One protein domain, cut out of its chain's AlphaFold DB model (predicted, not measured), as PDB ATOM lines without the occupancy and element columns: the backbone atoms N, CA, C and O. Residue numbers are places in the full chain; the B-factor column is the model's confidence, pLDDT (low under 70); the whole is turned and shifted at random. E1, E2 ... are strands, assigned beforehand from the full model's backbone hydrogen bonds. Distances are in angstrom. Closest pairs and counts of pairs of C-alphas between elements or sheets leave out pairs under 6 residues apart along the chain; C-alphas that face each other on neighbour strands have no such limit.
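What this domain is: This is residues 530 to 648 of the 848 residues of an uncharacterized protein of Ovis aries (UniProt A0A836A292). What is the shape? A long, twisted sheet of six strands makes the body, with the small hairpin E7 and E8 at one end and the link of residues 604 to 621 running lengthwise over one face. Residues 632 to 637 stick out. What is it made of? The printed part has 119 residues, with no named helix and strands E1 to E8 in chain order; the class is all strand, and the sheets, E2 - E1 - E4 - E3 - E6 - E5 and E7 - E8, are antiparallel. How large is it? It is only just loose, close to compact, with a radius of gyration of the C-alphas of 16.7 A and spans of 48 by 29 by 23 A.

Where its parts are: Where does it begin? E1, residues 530 to 536, begins at C-alpha 530 (80.370, -26.861, 155.467); E2 is residues 543 to 546. Which strands follow? E3, residues 553 to 563, is 31.8 A long; E4, residues 566 to 576, is 30.0 A long and bends by 54 degrees at residue 573. E5 is residues 585 to 591, and E6, residues 594 to 603, is 30.9 A long. What comes last? E7, residues 622 to 629, bends by 71 degrees at residue 625; E8, residues 642 to 647, ends at C-alpha 647 (72.065, -42.025, 184.726).

How they stand to each other: How is the large sheet paired? Within hydrogen-bond range are N 532 and O 543 at 2.9 A for E1 and E2, N 535 and O 571 at 3.0 A for E1 and E4, N 559 and O 570 at 2.8 A for E3 and E4, N 558 and O 599 at 3.0 A for E3 and E6, and N 588 and O 596 at 2.9 A for E5 and E6. Where is the last hairpin? In E7 and E8, N 629 and O 642 are 2.8 A apart; the closest C-alphas of E5 and E8, Ala 591 and Thr 644, are 5.5 A apart.

The domain as a whole: Which links are long? E6 to E7 and E7 to E8 are; the printed part has no cut. Where is confidence low? Residues 612 to 618 and 633 to 636 are among those under pLDDT 70.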
ATOM      1  N   CYS A 530      80.181 -25.918 154.372       85.19
ATOM      2  CA  CYS A 530      80.370 -26.861 155.467       85.19
ATOM      3  C   CYS A 530      80.915 -28.187 154.932       85.19
ATOM      4  O   CYS A 530      80.707 -28.543 153.768       85.19
ATOM      5  N   GLU A 531      81.605 -28.940 155.783       88.88
ATOM      6  CA  GLU A 531      81.914 -30.338 155.497       88.88
ATOM      7  C   GLU A 531      80.621 -31.164 155.585       88.88
ATOM      8  O   GLU A 531      79.890 -31.055 156.572       88.88
ATOM      9  N   MET A 532      80.332 -31.963 154.554       85.12
ATOM     10  CA  MET A 532      79.117 -32.778 154.440       85.12
ATOM     11  C   MET A 532      79.466 -34.270 154.461       85.12
ATOM     12  O   MET A 532      80.134 -34.756 153.542       85.12
ATOM     13  N   CYS A 533      78.991 -35.015 155.461       80.12
ATOM     14  CA  CYS A 533      79.108 -36.476 155.501       80.12
ATOM     15  C   CYS A 533      78.123 -37.121 156.491       80.12
ATOM     16  O   CYS A 533      77.668 -36.488 157.443       80.12
ATOM     17  N   ILE A 534      77.842 -38.410 156.284       82.19
ATOM     18  CA  ILE A 534      77.111 -39.278 157.218       82.19
ATOM     19  C   ILE A 534      77.871 -40.603 157.283       82.19
ATOM     20  O   ILE A 534      78.202 -41.158 156.232       82.19
ATOM     21  N   ARG A 535      78.196 -41.105 158.480       77.31
ATOM     22  CA  ARG A 535      78.930 -42.373 158.613       77.31
ATOM     23  C   ARG A 535      78.707 -43.072 159.953       77.31
ATOM     24  O   ARG A 535      78.726 -42.432 161.000       77.31
ATOM     25  N   ASN A 536      78.652 -44.403 159.918       74.75
ATOM     26  CA  ASN A 536      78.797 -45.244 161.104       74.75
ATOM     27  C   ASN A 536      80.267 -45.197 161.575       74.75
ATOM     28  O   ASN A 536      81.196 -45.550 160.843       74.75
ATOM     29  N   GLY A 537      80.469 -44.717 162.796       70.94
ATOM     30  CA  GLY A 537      81.739 -44.390 163.436       70.94
ATOM     31  C   GLY A 537      81.713 -42.987 164.053       70.94
ATOM     32  O   GLY A 537      80.903 -42.144 163.681       70.94
ATOM     33  N   ALA A 538      82.637 -42.711 164.979       69.31
ATOM     34  CA  ALA A 538      82.774 -41.392 165.615       69.31
ATOM     35  C   ALA A 538      83.458 -40.331 164.722       69.31
ATOM     36  O   ALA A 538      83.461 -39.150 165.056       69.31
ATOM     37  N   ILE A 539      84.078 -40.744 163.607       75.38
ATOM     38  CA  ILE A 539      84.829 -39.859 162.707       75.38
ATOM     39  C   ILE A 539      84.156 -39.827 161.335       75.38
ATOM     40  O   ILE A 539      84.233 -40.785 160.556       75.38
ATOM     41  N   CYS A 540      83.561 -38.674 161.050       76.12
ATOM     42  CA  CYS A 540      82.997 -38.287 159.768       76.12
ATOM     43  C   CYS A 540      83.963 -37.310 159.087       76.12
ATOM     44  O   CYS A 540      84.268 -36.259 159.651       76.12
ATOM     45  N   ILE A 541      84.459 -37.673 157.903       82.94
ATOM     46  CA  ILE A 541      85.250 -36.798 157.029       82.94
ATOM     47  C   ILE A 541      84.542 -36.794 155.675       82.94
ATOM     48  O   ILE A 541      84.164 -37.857 155.176       82.94
ATOM     49  N   GLY A 542      84.327 -35.608 155.124       78.62
ATOM     50  CA  GLY A 542      83.485 -35.362 153.963       78.62
ATOM     51  C   GLY A 542      84.069 -34.324 153.017       78.62
ATOM     52  O   GLY A 542      85.178 -33.820 153.194       78.62
ATOM     53  N   GLU A 543      83.298 -33.990 151.990       79.50
ATOM     54  CA  GLU A 543      83.642 -32.889 151.093       79.50
ATOM     55  C   GLU A 543      83.058 -31.575 151.611       79.50
ATOM     56  O   GLU A 543      81.962 -31.541 152.174       79.50
ATOM     57  N   MET A 544      83.777 -30.479 151.368       81.69
ATOM     58  CA  MET A 544      83.240 -29.130 151.528       81.69
ATOM     59  C   MET A 544      82.194 -28.876 150.443       81.69
ATOM     60  O   MET A 544      82.516 -28.960 149.256       81.69
ATOM     61  N   LYS A 545      80.964 -28.537 150.830       78.50
ATOM     62  CA  LYS A 545      79.892 -28.157 149.897       78.50
ATOM     63  C   LYS A 545      79.256 -26.836 150.330       78.50
ATOM     64  O   LYS A 545      79.329 -26.514 151.516       78.50
ATOM     65  N   PRO A 546      78.698 -26.043 149.403       76.75
ATOM     66  CA  PRO A 546      77.883 -24.885 149.755       76.75
ATOM     67  C   PRO A 546      76.536 -25.336 150.342       76.75
ATOM     68  O   PRO A 546      75.935 -26.287 149.839       76.75
ATOM     69  N   CYS A 547      76.076 -24.646 151.380       76.56
ATOM     70  CA  CYS A 547      74.751 -24.809 151.976       76.56
ATOM     71  C   CYS A 547      73.651 -24.158 151.125       76.56
ATOM     72  O   CYS A 547      73.933 -23.378 150.206       76.56
ATOM     73  N   ALA A 548      72.388 -24.458 151.441       75.69
ATOM     74  CA  ALA A 548      71.261 -23.740 150.857       75.69
ATOM     75  C   ALA A 548      71.247 -22.260 151.295       75.69
ATOM     76  O   ALA A 548      71.808 -21.885 152.323       75.69
ATOM     77  N   LEU A 549      70.586 -21.396 150.515       60.72
ATOM     78  CA  LEU A 549      70.554 -19.943 150.760       60.72
ATOM     79  C   LEU A 549      69.882 -19.542 152.084       60.72
ATOM     80  O   LEU A 549      70.054 -18.418 152.551       60.72
ATOM     81  N   ASP A 550      69.092 -20.441 152.663       68.94
ATOM     82  CA  ASP A 550      68.375 -20.286 153.921       68.94
ATOM     83  C   ASP A 550      69.001 -21.083 155.085       68.94
ATOM     84  O   ASP A 550      68.387 -21.170 156.151       68.94
ATOM     85  N   GLU A 551      70.206 -21.633 154.893       78.19
ATOM     86  CA  GLU A 551      71.015 -22.350 155.885       78.19
ATOM     87  C   GLU A 551      72.284 -21.554 156.241       78.19
ATOM     88  O   GLU A 551      73.214 -21.409 155.448       78.19
ATOM     89  N   ASP A 552      72.323 -21.042 157.467       80.44
ATOM     90  CA  ASP A 552      73.325 -20.110 157.996       80.44
ATOM     91  C   ASP A 552      74.175 -20.725 159.126       80.44
ATOM     92  O   ASP A 552      74.729 -20.011 159.966       80.44
ATOM     93  N   THR A 553      74.224 -22.056 159.239       83.75
ATOM     94  CA  THR A 553      74.965 -22.762 160.300       83.75
ATOM     95  C   THR A 553      75.481 -24.121 159.828       83.75
ATOM     96  O   THR A 553      74.714 -24.969 159.379       83.75
ATOM     97  N   CYS A 554      76.779 -24.371 159.998       87.00
ATOM     98  CA  CYS A 554      77.336 -25.715 159.948       87.00
ATOM     99  C   CYS A 554      77.028 -26.454 161.251       87.00
ATOM    100  O   CYS A 554      77.160 -25.899 162.345       87.00
ATOM    101  N   VAL A 555      76.688 -27.733 161.138       88.94
ATOM    102  CA  VAL A 555      76.398 -28.612 162.269       88.94
ATOM    103  C   VAL A 555      77.308 -29.841 162.255       88.94
ATOM    104  O   VAL A 555      77.660 -30.369 161.192       88.94
ATOM    105  N   VAL A 556      77.679 -30.301 163.450       88.19
ATOM    106  CA  VAL A 556      78.175 -31.656 163.716       88.19
ATOM    107  C   VAL A 556      77.231 -32.306 164.716       88.19
ATOM    108  O   VAL A 556      76.962 -31.731 165.769       88.19
ATOM    109  N   ILE A 557      76.751 -33.505 164.402       85.44
ATOM    110  CA  ILE A 557      75.966 -34.334 165.318       85.44
ATOM    111  C   ILE A 557      76.695 -35.665 165.457       85.44
ATOM    112  O   ILE A 557      77.013 -36.309 164.456       85.44
ATOM    113  N   MET A 558      76.952 -36.092 166.686       82.12
ATOM    114  CA  MET A 558      77.412 -37.447 166.968       82.12
ATOM    115  C   MET A 558      76.410 -38.132 167.883       82.12
ATOM    116  O   MET A 558      76.118 -37.643 168.970       82.12
ATOM    117  N   THR A 559      75.914 -39.282 167.445       82.25
ATOM    118  CA  THR A 559      74.882 -40.057 168.122       82.25
ATOM    119  C   THR A 559      75.433 -41.430 168.489       82.25
ATOM    120  O   THR A 559      75.972 -42.130 167.637       82.25
ATOM    121  N   GLU A 560      75.272 -41.835 169.745       84.00
ATOM    122  CA  GLU A 560      75.568 -43.184 170.231       84.00
ATOM    123  C   GLU A 560      74.255 -43.874 170.614       84.00
ATOM    124  O   GLU A 560      73.471 -43.339 171.399       84.00
ATOM    125  N   THR A 561      74.016 -45.072 170.085       81.44
ATOM    126  CA  THR A 561      72.858 -45.902 170.433       81.44
ATOM    127  C   THR A 561      73.340 -47.253 170.934       81.44
ATOM    128  O   THR A 561      74.060 -47.960 170.234       81.44
ATOM    129  N   ASN A 562      72.918 -47.644 172.133       78.12
ATOM    130  CA  ASN A 562      73.155 -48.975 172.675       78.12
ATOM    131  C   ASN A 562      71.853 -49.777 172.667       78.12
ATOM    132  O   ASN A 562      70.829 -49.317 173.179       78.12
ATOM    133  N   ASN A 563      71.907 -50.979 172.099       77.25
ATOM    134  CA  ASN A 563      70.831 -51.957 172.135       77.25
ATOM    135  C   ASN A 563      71.391 -53.290 172.658       77.25
ATOM    136  O   ASN A 563      72.085 -54.007 171.934       77.25
ATOM    137  N   LYS A 564      71.106 -53.607 173.927       72.00
ATOM    138  CA  LYS A 564      71.505 -54.848 174.620       72.00
ATOM    139  C   LYS A 564      73.004 -55.161 174.518       72.00
ATOM    140  O   LYS A 564      73.399 -56.292 174.239       72.00
ATOM    141  N   GLY A 565      73.841 -54.141 174.695       67.19
ATOM    142  CA  GLY A 565      75.300 -54.243 174.628       67.19
ATOM    143  C   GLY A 565      75.897 -54.050 173.231       67.19
ATOM    144  O   GLY A 565      77.111 -53.881 173.125       67.19
ATOM    145  N   SER A 566      75.084 -54.014 172.170       72.06
ATOM    146  CA  SER A 566      75.530 -53.567 170.848       72.06
ATOM    147  C   SER A 566      75.510 -52.042 170.806       72.06
ATOM    148  O   SER A 566      74.436 -51.446 170.725       72.06
ATOM    149  N   VAL A 567      76.687 -51.419 170.867       77.62
ATOM    150  CA  VAL A 567      76.855 -49.970 170.699       77.62
ATOM    151  C   VAL A 567      77.104 -49.666 169.226       77.62
ATOM    152  O   VAL A 567      78.081 -50.151 168.658       77.62
ATOM    153  N   ASP A 568      76.240 -48.849 168.636       79.19
ATOM    154  CA  ASP A 568      76.456 -48.219 167.338       79.19
ATOM    155  C   ASP A 568      76.681 -46.715 167.530       79.19
ATOM    156  O   ASP A 568      76.080 -46.085 168.406       79.19
ATOM    157  N   VAL A 569      77.562 -46.140 166.718       80.25
ATOM    158  CA  VAL A 569      77.885 -44.710 166.740       80.25
ATOM    159  C   VAL A 569      77.705 -44.191 165.331       80.25
ATOM    160  O   VAL A 569      78.291 -44.735 164.403       80.25
ATOM    161  N   THR A 570      76.936 -43.126 165.158       79.75
ATOM    162  CA  THR A 570      76.786 -42.427 163.879       79.75
ATOM    163  C   THR A 570      77.271 -40.998 164.039       79.75
ATOM    164  O   THR A 570      76.958 -40.340 165.031       79.75
ATOM    165  N   SER A 571      78.027 -40.503 163.066       82.06
ATOM    166  CA  SER A 571      78.399 -39.093 162.983       82.06
ATOM    167  C   SER A 571      77.879 -38.473 161.686       82.06
ATOM    168  O   SER A 571      77.935 -39.073 160.610       82.06
ATOM    169  N   TYR A 572      77.338 -37.267 161.824       85.94
ATOM    170  CA  TYR A 572      76.763 -36.439 160.774       85.94
ATOM    171  C   TYR A 572      77.458 -35.079 160.788       85.94
ATOM    172  O   TYR A 572      77.626 -34.467 161.846       85.94
ATOM    173  N   LYS A 573      77.825 -34.587 159.610       87.88
ATOM    174  CA  LYS A 573      78.251 -33.207 159.392       87.88
ATOM    175  C   LYS A 573      77.456 -32.627 158.238       87.88
ATOM    176  O   LYS A 573      77.289 -33.302 157.220       87.88
ATOM    177  N   GLY A 574      77.016 -31.383 158.373       88.25
ATOM    178  CA  GLY A 574      76.418 -30.680 157.249       88.25
ATOM    179  C   GLY A 574      75.924 -29.279 157.562       88.25
ATOM    180  O   GLY A 574      76.438 -28.621 158.464       88.25
ATOM    181  N   CYS A 575      74.932 -28.843 156.795       86.69
ATOM    182  CA  CYS A 575      74.278 -27.545 156.905       86.69
ATOM    183  C   CYS A 575      72.988 -27.634 157.737       86.69
ATOM    184  O   CYS A 575      72.391 -28.706 157.875       86.69
ATOM    185  N   SER A 576      72.591 -26.512 158.333       84.81
ATOM    186  CA  SER A 576      71.328 -26.316 159.041       84.81
ATOM    187  C   SER A 576      71.043 -24.816 159.184       84.81
ATOM    188  O   SER A 576      71.877 -23.963 158.869       84.81
ATOM    189  N   LYS A 577      69.866 -24.482 159.711       80.88
ATOM    190  CA  LYS A 577      69.520 -23.114 160.118       80.88
ATOM    191  C   LYS A 577      69.940 -22.890 161.564       80.88
ATOM    192  O   LYS A 577      69.678 -23.748 162.404       80.88
ATOM    193  N   SER A 578      70.450 -21.711 161.893       79.38
ATOM    194  CA  SER A 578      70.742 -21.270 163.264       79.38
ATOM    195  C   SER A 578      69.534 -21.470 164.187       79.38
ATOM    196  O   SER A 578      69.630 -22.107 165.230       79.38
ATOM    197  N   SER A 579      68.345 -21.071 163.725       74.88
ATOM    198  CA  SER A 579      67.049 -21.290 164.400       74.88
ATOM    199  C   SER A 579      66.624 -22.760 164.597       74.88
ATOM    200  O   SER A 579      65.592 -23.024 165.219       74.88
ATOM    201  N   LYS A 580      67.365 -23.720 164.033       75.38
ATOM    202  CA  LYS A 580      67.151 -25.174 164.132       75.38
ATOM    203  C   LYS A 580      68.348 -25.917 164.732       75.38
ATOM    204  O   LYS A 580      68.245 -27.124 164.941       75.38
ATOM    205  N   CYS A 581      69.447 -25.224 165.012       80.69
ATOM    206  CA  CYS A 581      70.663 -25.794 165.567       80.69
ATOM    207  C   CYS A 581      70.756 -25.414 167.050       80.69
ATOM    208  O   CYS A 581      71.239 -24.338 167.392       80.69
ATOM    209  N   ASP A 582      70.238 -26.282 167.921       76.81
ATOM    210  CA  ASP A 582      70.335 -26.133 169.376       76.81
ATOM    211  C   ASP A 582      71.559 -26.928 169.873       76.81
ATOM    212  O   ASP A 582      71.535 -28.165 169.814       76.81
ATOM    213  N   PRO A 583      72.666 -26.268 170.276       72.75
ATOM    214  CA  PRO A 583      73.876 -26.948 170.723       72.75
ATOM    215  C   PRO A 583      73.646 -27.558 172.111       72.75
ATOM    216  O   PRO A 583      73.791 -26.898 173.142       72.75
ATOM    217  N   ALA A 584      73.262 -28.833 172.127       71.88
ATOM    218  CA  ALA A 584      72.800 -29.526 173.318       71.88
ATOM    219  C   ALA A 584      73.336 -30.959 173.409       71.88
ATOM    220  O   ALA A 584      73.388 -31.697 172.422       71.88
ATOM    221  N   PHE A 585      73.640 -31.371 174.641       71.94
ATOM    222  CA  PHE A 585      73.891 -32.761 175.000       71.94
ATOM    223  C   PHE A 585      72.568 -33.444 175.371       71.94
ATOM    224  O   PHE A 585      71.911 -33.073 176.347       71.94
ATOM    225  N   LEU A 586      72.184 -34.464 174.611       75.88
ATOM    226  CA  LEU A 586      70.998 -35.281 174.846       75.88
ATOM    227  C   LEU A 586      71.426 -36.680 175.315       75.88
ATOM    228  O   LEU A 586      72.229 -37.338 174.662       75.88
ATOM    229  N   SER A 587      70.860 -37.174 176.416       79.62
ATOM    230  CA  SER A 587      70.976 -38.578 176.847       79.62
ATOM    231  C   SER A 587      69.619 -39.051 177.338       79.62
ATOM    232  O   SER A 587      68.978 -38.355 178.129       79.62
ATOM    233  N   PHE A 588      69.183 -40.229 176.900       78.31
ATOM    234  CA  PHE A 588      67.993 -40.876 177.438       78.31
ATOM    235  C   PHE A 588      68.138 -42.401 177.510       78.31
ATOM    236  O   PHE A 588      68.541 -43.072 176.557       78.31
ATOM    237  N   THR A 589      67.770 -42.959 178.665       79.94
ATOM    238  CA  THR A 589      67.646 -44.406 178.873       79.94
ATOM    239  C   THR A 589      66.252 -44.863 178.447       79.94
ATOM    240  O   THR A 589      65.260 -44.385 178.993       79.94
ATOM    241  N   VAL A 590      66.164 -45.810 177.513       74.81
ATOM    242  CA  VAL A 590      64.879 -46.332 177.006       74.81
ATOM    243  C   VAL A 590      64.456 -47.603 177.748       74.81
ATOM    244  O   VAL A 590      63.274 -47.804 178.010       74.81
ATOM    245  N   ALA A 591      65.417 -48.458 178.104       71.75
ATOM    246  CA  ALA A 591      65.214 -49.675 178.893       71.75
ATOM    247  C   ALA A 591      66.540 -50.059 179.589       71.75
ATOM    248  O   ALA A 591      67.573 -49.452 179.287       71.75
ATOM    249  N   PRO A 592      66.574 -51.058 180.489       69.31
ATOM    250  CA  PRO A 592      67.835 -51.603 180.987       69.31
ATOM    251  C   PRO A 592      68.760 -51.997 179.824       69.31
ATOM    252  O   PRO A 592      68.328 -52.669 178.893       69.31
ATOM    253  N   GLU A 593      70.011 -51.528 179.868       69.38
ATOM    254  CA  GLU A 593      71.038 -51.694 178.818       69.38
ATOM    255  C   GLU A 593      70.737 -51.038 177.451       69.38
ATOM    256  O   GLU A 593      71.599 -51.061 176.576       69.38
ATOM    257  N   ASN A 594      69.590 -50.364 177.288       78.44
ATOM    258  CA  ASN A 594      69.234 -49.631 176.072       78.44
ATOM    259  C   ASN A 594      69.215 -48.119 176.321       78.44
ATOM    260  O   ASN A 594      68.380 -47.608 177.075       78.44
ATOM    261  N   TYR A 595      70.090 -47.384 175.642       80.31
ATOM    262  CA  TYR A 595      70.136 -45.924 175.707       80.31
ATOM    263  C   TYR A 595      70.474 -45.321 174.350       80.31
ATOM    264  O   TYR A 595      71.073 -45.974 173.498       80.31
ATOM    265  N   MET A 596      70.123 -44.053 174.189       80.12
ATOM    266  CA  MET A 596      70.560 -43.230 173.073       80.12
ATOM    267  C   MET A 596      71.093 -41.914 173.632       80.12
ATOM    268  O   MET A 596      70.522 -41.340 174.565       80.12
ATOM    269  N   GLY A 597      72.209 -41.457 173.086       80.69
ATOM    270  CA  GLY A 597      72.779 -40.156 173.377       80.69
ATOM    271  C   GLY A 597      73.183 -39.446 172.098       80.69
ATOM    272  O   GLY A 597      73.493 -40.090 171.098       80.69
ATOM    273  N   SER A 598      73.155 -38.121 172.120       82.44
ATOM    274  CA  SER A 598      73.574 -37.283 171.006       82.44
ATOM    275  C   SER A 598      74.263 -36.036 171.535       82.44
ATOM    276  O   SER A 598      73.793 -35.439 172.500       82.44
ATOM    277  N   ASP A 599      75.353 -35.640 170.891       82.81
ATOM    278  CA  ASP A 599      76.025 -34.364 171.124       82.81
ATOM    279  C   ASP A 599      76.002 -33.554 169.822       82.81
ATOM    280  O   ASP A 599      76.344 -34.079 168.757       82.81
ATOM    281  N   THR A 600      75.544 -32.305 169.907       84.44
ATOM    282  CA  THR A 600      75.285 -31.429 168.757       84.44
ATOM    283  C   THR A 600      76.070 -30.136 168.910       84.44
ATOM    284  O   THR A 600      75.895 -29.411 169.887       84.44
ATOM    285  N   HIS A 601      76.896 -29.815 167.915       85.69
ATOM    286  CA  HIS A 601      77.689 -28.585 167.871       85.69
ATOM    287  C   HIS A 601      77.362 -27.790 166.612       85.69
ATOM    288  O   HIS A 601      77.233 -28.350 165.524       85.69
ATOM    289  N   CYS A 602      77.237 -26.477 166.778       87.12
ATOM    290  CA  CYS A 602      76.752 -25.536 165.774       87.12
ATOM    291  C   CYS A 602      77.767 -24.397 165.617       87.12
ATOM    292  O   CYS A 602      78.247 -23.860 166.616       87.12
ATOM    293  N   CYS A 603      78.097 -24.009 164.386       83.00
ATOM    294  CA  CYS A 603      79.036 -22.920 164.109       83.00
ATOM    295  C   CYS A 603      78.748 -22.270 162.742       83.00
ATOM    296  O   CYS A 603      78.198 -22.914 161.856       83.00
ATOM    297  N   GLN A 604      79.079 -20.988 162.562       81.81
ATOM    298  CA  GLN A 604      78.558 -20.183 161.436       81.81
ATOM    299  C   GLN A 604      79.608 -19.755 160.396       81.81
ATOM    300  O   GLN A 604      79.310 -18.947 159.523       81.81
ATOM    301  N   SER A 605      80.825 -20.309 160.444       76.88
ATOM    302  CA  SER A 605      81.923 -19.941 159.539       76.88
ATOM    303  C   SER A 605      82.385 -21.099 158.643       76.88
ATOM    304  O   SER A 605      82.220 -22.276 158.960       76.88
ATOM    305  N   ASN A 606      82.971 -20.772 157.486       81.50
ATOM    306  CA  ASN A 606      83.321 -21.754 156.454       81.50
ATOM    307  C   ASN A 606      84.222 -22.888 156.979       81.50
ATOM    308  O   ASN A 606      85.387 -22.675 157.319       81.50
ATOM    309  N   GLY A 607      83.703 -24.116 156.974       79.94
ATOM    310  CA  GLY A 607      84.420 -25.317 157.403       79.94
ATOM    311  C   GLY A 607      84.729 -25.370 158.899       79.94
ATOM    312  O   GLY A 607      85.619 -26.121 159.293       79.94
ATOM    313  N   CYS A 608      84.014 -24.610 159.731       82.69
ATOM    314  CA  CYS A 608      84.150 -24.656 161.190       82.69
ATOM    315  C   CYS A 608      83.799 -26.032 161.784       82.69
ATOM    316  O   CYS A 608      84.256 -26.377 162.868       82.69
ATOM    317  N   ASN A 609      83.033 -26.846 161.050       88.62
ATOM    318  CA  ASN A 609      82.636 -28.198 161.433       88.62
ATOM    319  C   ASN A 609      83.674 -29.284 161.073       88.62
ATOM    320  O   ASN A 609      83.376 -30.477 161.169       88.62
ATOM    321  N   LYS A 610      84.891 -28.903 160.655       84.62
ATOM    322  CA  LYS A 610      85.966 -29.842 160.282       84.62
ATOM    323  C   LYS A 610      86.536 -30.630 161.450       84.62
ATOM    324  O   LYS A 610      86.805 -31.824 161.298       84.62
ATOM    325  N   ASP A 611      86.708 -29.996 162.602       77.81
ATOM    326  CA  ASP A 611      87.321 -30.664 163.743       77.81
ATOM    327  C   ASP A 611      86.403 -31.786 164.270       77.81
ATOM    328  O   ASP A 611      85.193 -31.588 164.415       77.81
ATOM    329  N   PRO A 612      86.931 -33.003 164.507       65.88
ATOM    330  CA  PRO A 612      86.137 -34.102 165.040       65.88
ATOM    331  C   PRO A 612      85.771 -33.835 166.504       65.88
ATOM    332  O   PRO A 612      86.617 -33.425 167.301       65.88
ATOM    333  N   LEU A 613      84.520 -34.118 166.872       66.25
ATOM    334  CA  LEU A 613      84.066 -33.972 168.254       66.25
ATOM    335  C   LEU A 613      84.788 -34.955 169.197       66.25
ATOM    336  O   LEU A 613      85.141 -36.066 168.787       66.25
ATOM    337  N   PRO A 614      84.977 -34.592 170.482       62.66
ATOM    338  CA  PRO A 614      85.418 -35.538 171.501       62.66
ATOM    339  C   PRO A 614      84.417 -36.691 171.602       62.66
ATOM    340  O   PRO A 614      83.218 -36.444 171.665       62.66
ATOM    341  N   ALA A 615      84.899 -37.937 171.654       58.78
ATOM    342  CA  ALA A 615      84.038 -39.120 171.712       58.78
ATOM    343  C   ALA A 615      82.980 -39.021 172.830       58.78
ATOM    344  O   ALA A 615      83.305 -38.672 173.970       58.78
ATOM    345  N   PHE A 616      81.730 -39.365 172.494       64.31
ATOM    346  CA  PHE A 616      80.594 -39.319 173.412       64.31
ATOM    347  C   PHE A 616      80.915 -40.105 174.689       64.31
ATOM    348  O   PHE A 616      81.355 -41.255 174.644       64.31
ATOM    349  N   ARG A 617      80.728 -39.472 175.853       62.81
ATOM    350  CA  ARG A 617      81.102 -40.064 177.143       62.81
ATOM    351  C   ARG A 617      79.954 -40.010 178.136       62.81
ATOM    352  O   ARG A 617      79.881 -39.123 178.987       62.81
ATOM    353  N   ARG A 618      79.082 -41.013 178.062       69.25
ATOM    354  CA  ARG A 618      77.969 -41.176 179.000       69.25
ATOM    355  C   ARG A 618      78.456 -41.322 180.443       69.25
ATOM    356  O   ARG A 618      79.281 -42.183 180.754       69.25
ATOM    357  N   ASN A 619      77.895 -40.527 181.350       70.88
ATOM    358  CA  ASN A 619      78.114 -40.699 182.782       70.88
ATOM    359  C   ASN A 619      77.225 -41.837 183.313       70.88
ATOM    360  O   ASN A 619      76.034 -41.650 183.536       70.88
ATOM    361  N   LEU A 620      77.816 -43.013 183.542       73.69
ATOM    362  CA  LEU A 620      77.131 -44.220 184.034       73.69
ATOM    363  C   LEU A 620      76.832 -44.204 185.550       73.69
ATOM    364  O   LEU A 620      76.463 -45.230 186.128       73.69
ATOM    365  N   THR A 621      76.975 -43.060 186.221       80.81
ATOM    366  CA  THR A 621      76.582 -42.912 187.629       80.81
ATOM    367  C   THR A 621      75.059 -42.863 187.731       80.81
ATOM    368  O   THR A 621      74.426 -41.989 187.140       80.81
ATOM    369  N   LYS A 622      74.456 -43.782 188.493       81.50
ATOM    370  CA  LYS A 622      73.010 -43.777 188.775       81.50
ATOM    371  C   LYS A 622      72.641 -42.490 189.513       81.50
ATOM    372  O   LYS A 622      73.178 -42.249 190.592       81.50
ATOM    373  N   ASN A 623      71.716 -41.703 188.969       80.62
ATOM    374  CA  ASN A 623      71.339 -40.409 189.553       80.62
ATOM    375  C   ASN A 623      70.133 -40.486 190.513       80.62
ATOM    376  O   ASN A 623      69.798 -39.509 191.177       80.62
ATOM    377  N   GLY A 624      69.510 -41.663 190.628       79.81
ATOM    378  CA  GLY A 624      68.418 -41.945 191.564       79.81
ATOM    379  C   GLY A 624      67.013 -41.739 190.994       79.81
ATOM    380  O   GLY A 624      66.058 -42.244 191.588       79.81
ATOM    381  N   LEU A 625      66.874 -41.084 189.837       85.81
ATOM    382  CA  LEU A 625      65.601 -40.997 189.124       85.81
ATOM    383  C   LEU A 625      65.231 -42.373 188.534       85.81
ATOM    384  O   LEU A 625      66.084 -43.134 188.067       85.81
ATOM    385  N   ARG A 626      63.936 -42.692 188.588       87.62
ATOM    386  CA  ARG A 626      63.321 -43.898 188.022       87.62
ATOM    387  C   ARG A 626      62.216 -43.478 187.077       87.62
ATOM    388  O   ARG A 626      61.410 -42.622 187.445       87.62
ATOM    389  N   CYS A 627      62.157 -44.103 185.910       86.94
ATOM    390  CA  CYS A 627      61.121 -43.831 184.927       86.94
ATOM    391  C   CYS A 627      60.399 -45.119 184.518       86.94
ATOM    392  O   CYS A 627      61.065 -46.131 184.273       86.94
ATOM    393  N   PRO A 628      59.056 -45.097 184.405       86.62
ATOM    394  CA  PRO A 628      58.328 -46.166 183.739       86.62
ATOM    395  C   PRO A 628      58.781 -46.221 182.276       86.62
ATOM    396  O   PRO A 628      58.914 -45.188 181.617       86.62
ATOM    397  N   SER A 629      59.054 -47.424 181.786       82.50
ATOM    398  CA  SER A 629      59.751 -47.669 180.527       82.50
ATOM    399  C   SER A 629      59.024 -48.698 179.667       82.50
ATOM    400  O   SER A 629      58.417 -49.648 180.163       82.50
ATOM    401  N   CYS A 630      59.059 -48.462 178.359       78.94
ATOM    402  CA  CYS A 630      58.587 -49.360 177.315       78.94
ATOM    403  C   CYS A 630      59.134 -48.866 175.966       78.94
ATOM    404  O   CYS A 630      59.361 -47.670 175.787       78.94
ATOM    405  N   SER A 631      59.354 -49.777 175.015       72.69
ATOM    406  CA  SER A 631      59.766 -49.434 173.649       72.69
ATOM    407  C   SER A 631      59.099 -50.332 172.612       72.69
ATOM    408  O   SER A 631      58.828 -51.507 172.855       72.69
ATOM    409  N   THR A 632      58.817 -49.762 171.445       71.25
ATOM    410  CA  THR A 632      58.251 -50.454 170.284       71.25
ATOM    411  C   THR A 632      58.632 -49.685 169.020       71.25
ATOM    412  O   THR A 632      58.672 -48.461 169.037       71.25
ATOM    413  N   PHE A 633      58.895 -50.400 167.927       59.94
ATOM    414  CA  PHE A 633      59.285 -49.810 166.636       59.94
ATOM    415  C   PHE A 633      58.178 -49.900 165.570       59.94
ATOM    416  O   PHE A 633      58.368 -49.459 164.445       59.94
ATOM    417  N   LEU A 634      57.027 -50.501 165.908       58.72
ATOM    418  CA  LEU A 634      55.934 -50.821 164.967       58.72
ATOM    419  C   LEU A 634      54.538 -50.420 165.487       58.72
ATOM    420  O   LEU A 634      53.522 -50.880 164.968       58.72
ATOM    421  N   LYS A 635      54.467 -49.620 166.556       63.66
ATOM    422  CA  LYS A 635      53.213 -49.114 167.140       63.66
ATOM    423  C   LYS A 635      53.432 -47.688 167.630       63.66
ATOM    424  O   LYS A 635      54.467 -47.416 168.222       63.66
ATOM    425  N   GLU A 636      52.449 -46.813 167.444       64.56
ATOM    426  CA  GLU A 636      52.530 -45.406 167.876       64.56
ATOM    427  C   GLU A 636      52.568 -45.238 169.402       64.56
ATOM    428  O   GLU A 636      53.054 -44.233 169.911       64.56
ATOM    429  N   THR A 637      52.040 -46.216 170.141       71.19
ATOM    430  CA  THR A 637      51.969 -46.202 171.603       71.19
ATOM    431  C   THR A 637      52.375 -47.550 172.181       71.19
ATOM    432  O   THR A 637      52.238 -48.601 171.544       71.19
ATOM    433  N   CYS A 638      52.870 -47.529 173.418       78.06
ATOM    434  CA  CYS A 638      53.115 -48.735 174.191       78.06
ATOM    435  C   CYS A 638      52.930 -48.473 175.690       78.06
ATOM    436  O   CYS A 638      53.136 -47.360 176.172       78.06
ATOM    437  N   THR A 639      52.477 -49.492 176.418       82.06
ATOM    438  CA  THR A 639      52.176 -49.409 177.850       82.06
ATOM    439  C   THR A 639      53.406 -49.782 178.679       82.06
ATOM    440  O   THR A 639      53.916 -50.887 178.500       82.06
ATOM    441  N   PRO A 640      53.872 -48.921 179.605       79.69
ATOM    442  CA  PRO A 640      54.980 -49.252 180.495       79.69
ATOM    443  C   PRO A 640      54.686 -50.465 181.380       79.69
ATOM    444  O   PRO A 640      53.721 -50.460 182.146       79.69
ATOM    445  N   THR A 641      55.536 -51.487 181.284       78.56
ATOM    446  CA  THR A 641      55.531 -52.676 182.155       78.56
ATOM    447  C   THR A 641      56.740 -52.735 183.082       78.56
ATOM    448  O   THR A 641      56.682 -53.416 184.102       78.56
ATOM    449  N   ASP A 642      57.806 -52.003 182.755       79.94
ATOM    450  CA  ASP A 642      59.113 -52.090 183.401       79.94
ATOM    451  C   ASP A 642      59.560 -50.718 183.930       79.94
ATOM    452  O   ASP A 642      59.198 -49.680 183.373       79.94
ATOM    453  N   GLU A 643      60.398 -50.685 184.968       82.56
ATOM    454  CA  GLU A 643      61.091 -49.465 185.408       82.56
ATOM    455  C   GLU A 643      62.538 -49.452 184.904       82.56
ATOM    456  O   GLU A 643      63.265 -50.435 185.066       82.56
ATOM    457  N   THR A 644      62.994 -48.306 184.395       83.19
ATOM    458  CA  THR A 644      64.416 -48.059 184.137       83.19
ATOM    459  C   THR A 644      65.005 -47.060 185.135       83.19
ATOM    460  O   THR A 644      64.318 -46.171 185.646       83.19
ATOM    461  N   LEU A 645      66.295 -47.226 185.427       85.38
ATOM    462  CA  LEU A 645      67.087 -46.298 186.234       85.38
ATOM    463  C   LEU A 645      67.717 -45.252 185.317       85.38
ATOM    464  O   LEU A 645      68.266 -45.610 184.276       85.38
ATOM    465  N   CYS A 646      67.691 -43.991 185.733       83.75
ATOM    466  CA  CYS A 646      68.352 -42.907 185.017       83.75
ATOM    467  C   CYS A 646      69.811 -42.721 185.469       83.75
ATOM    468  O   CYS A 646      70.208 -43.070 186.593       83.75
ATOM    469  N   PHE A 647      70.617 -42.161 184.570       81.12
ATOM    470  CA  PHE A 647      72.065 -42.025 184.726       81.12
ATOM    471  C   PHE A 647      72.548 -40.609 184.394       81.12
ATOM    472  O   PHE A 647      71.991 -39.931 183.533       81.12
ATOM    473  N   GLY A 648      73.610 -40.160 185.067       81.00
ATOM    474  CA  GLY A 648      74.233 -38.863 184.801       81.00
ATOM    475  C   GLY A 648      73.253 -37.695 184.943       81.00
ATOM    476  O   GLY A 648      72.551 -37.584 185.948       81.00
TER     477      GLY A 648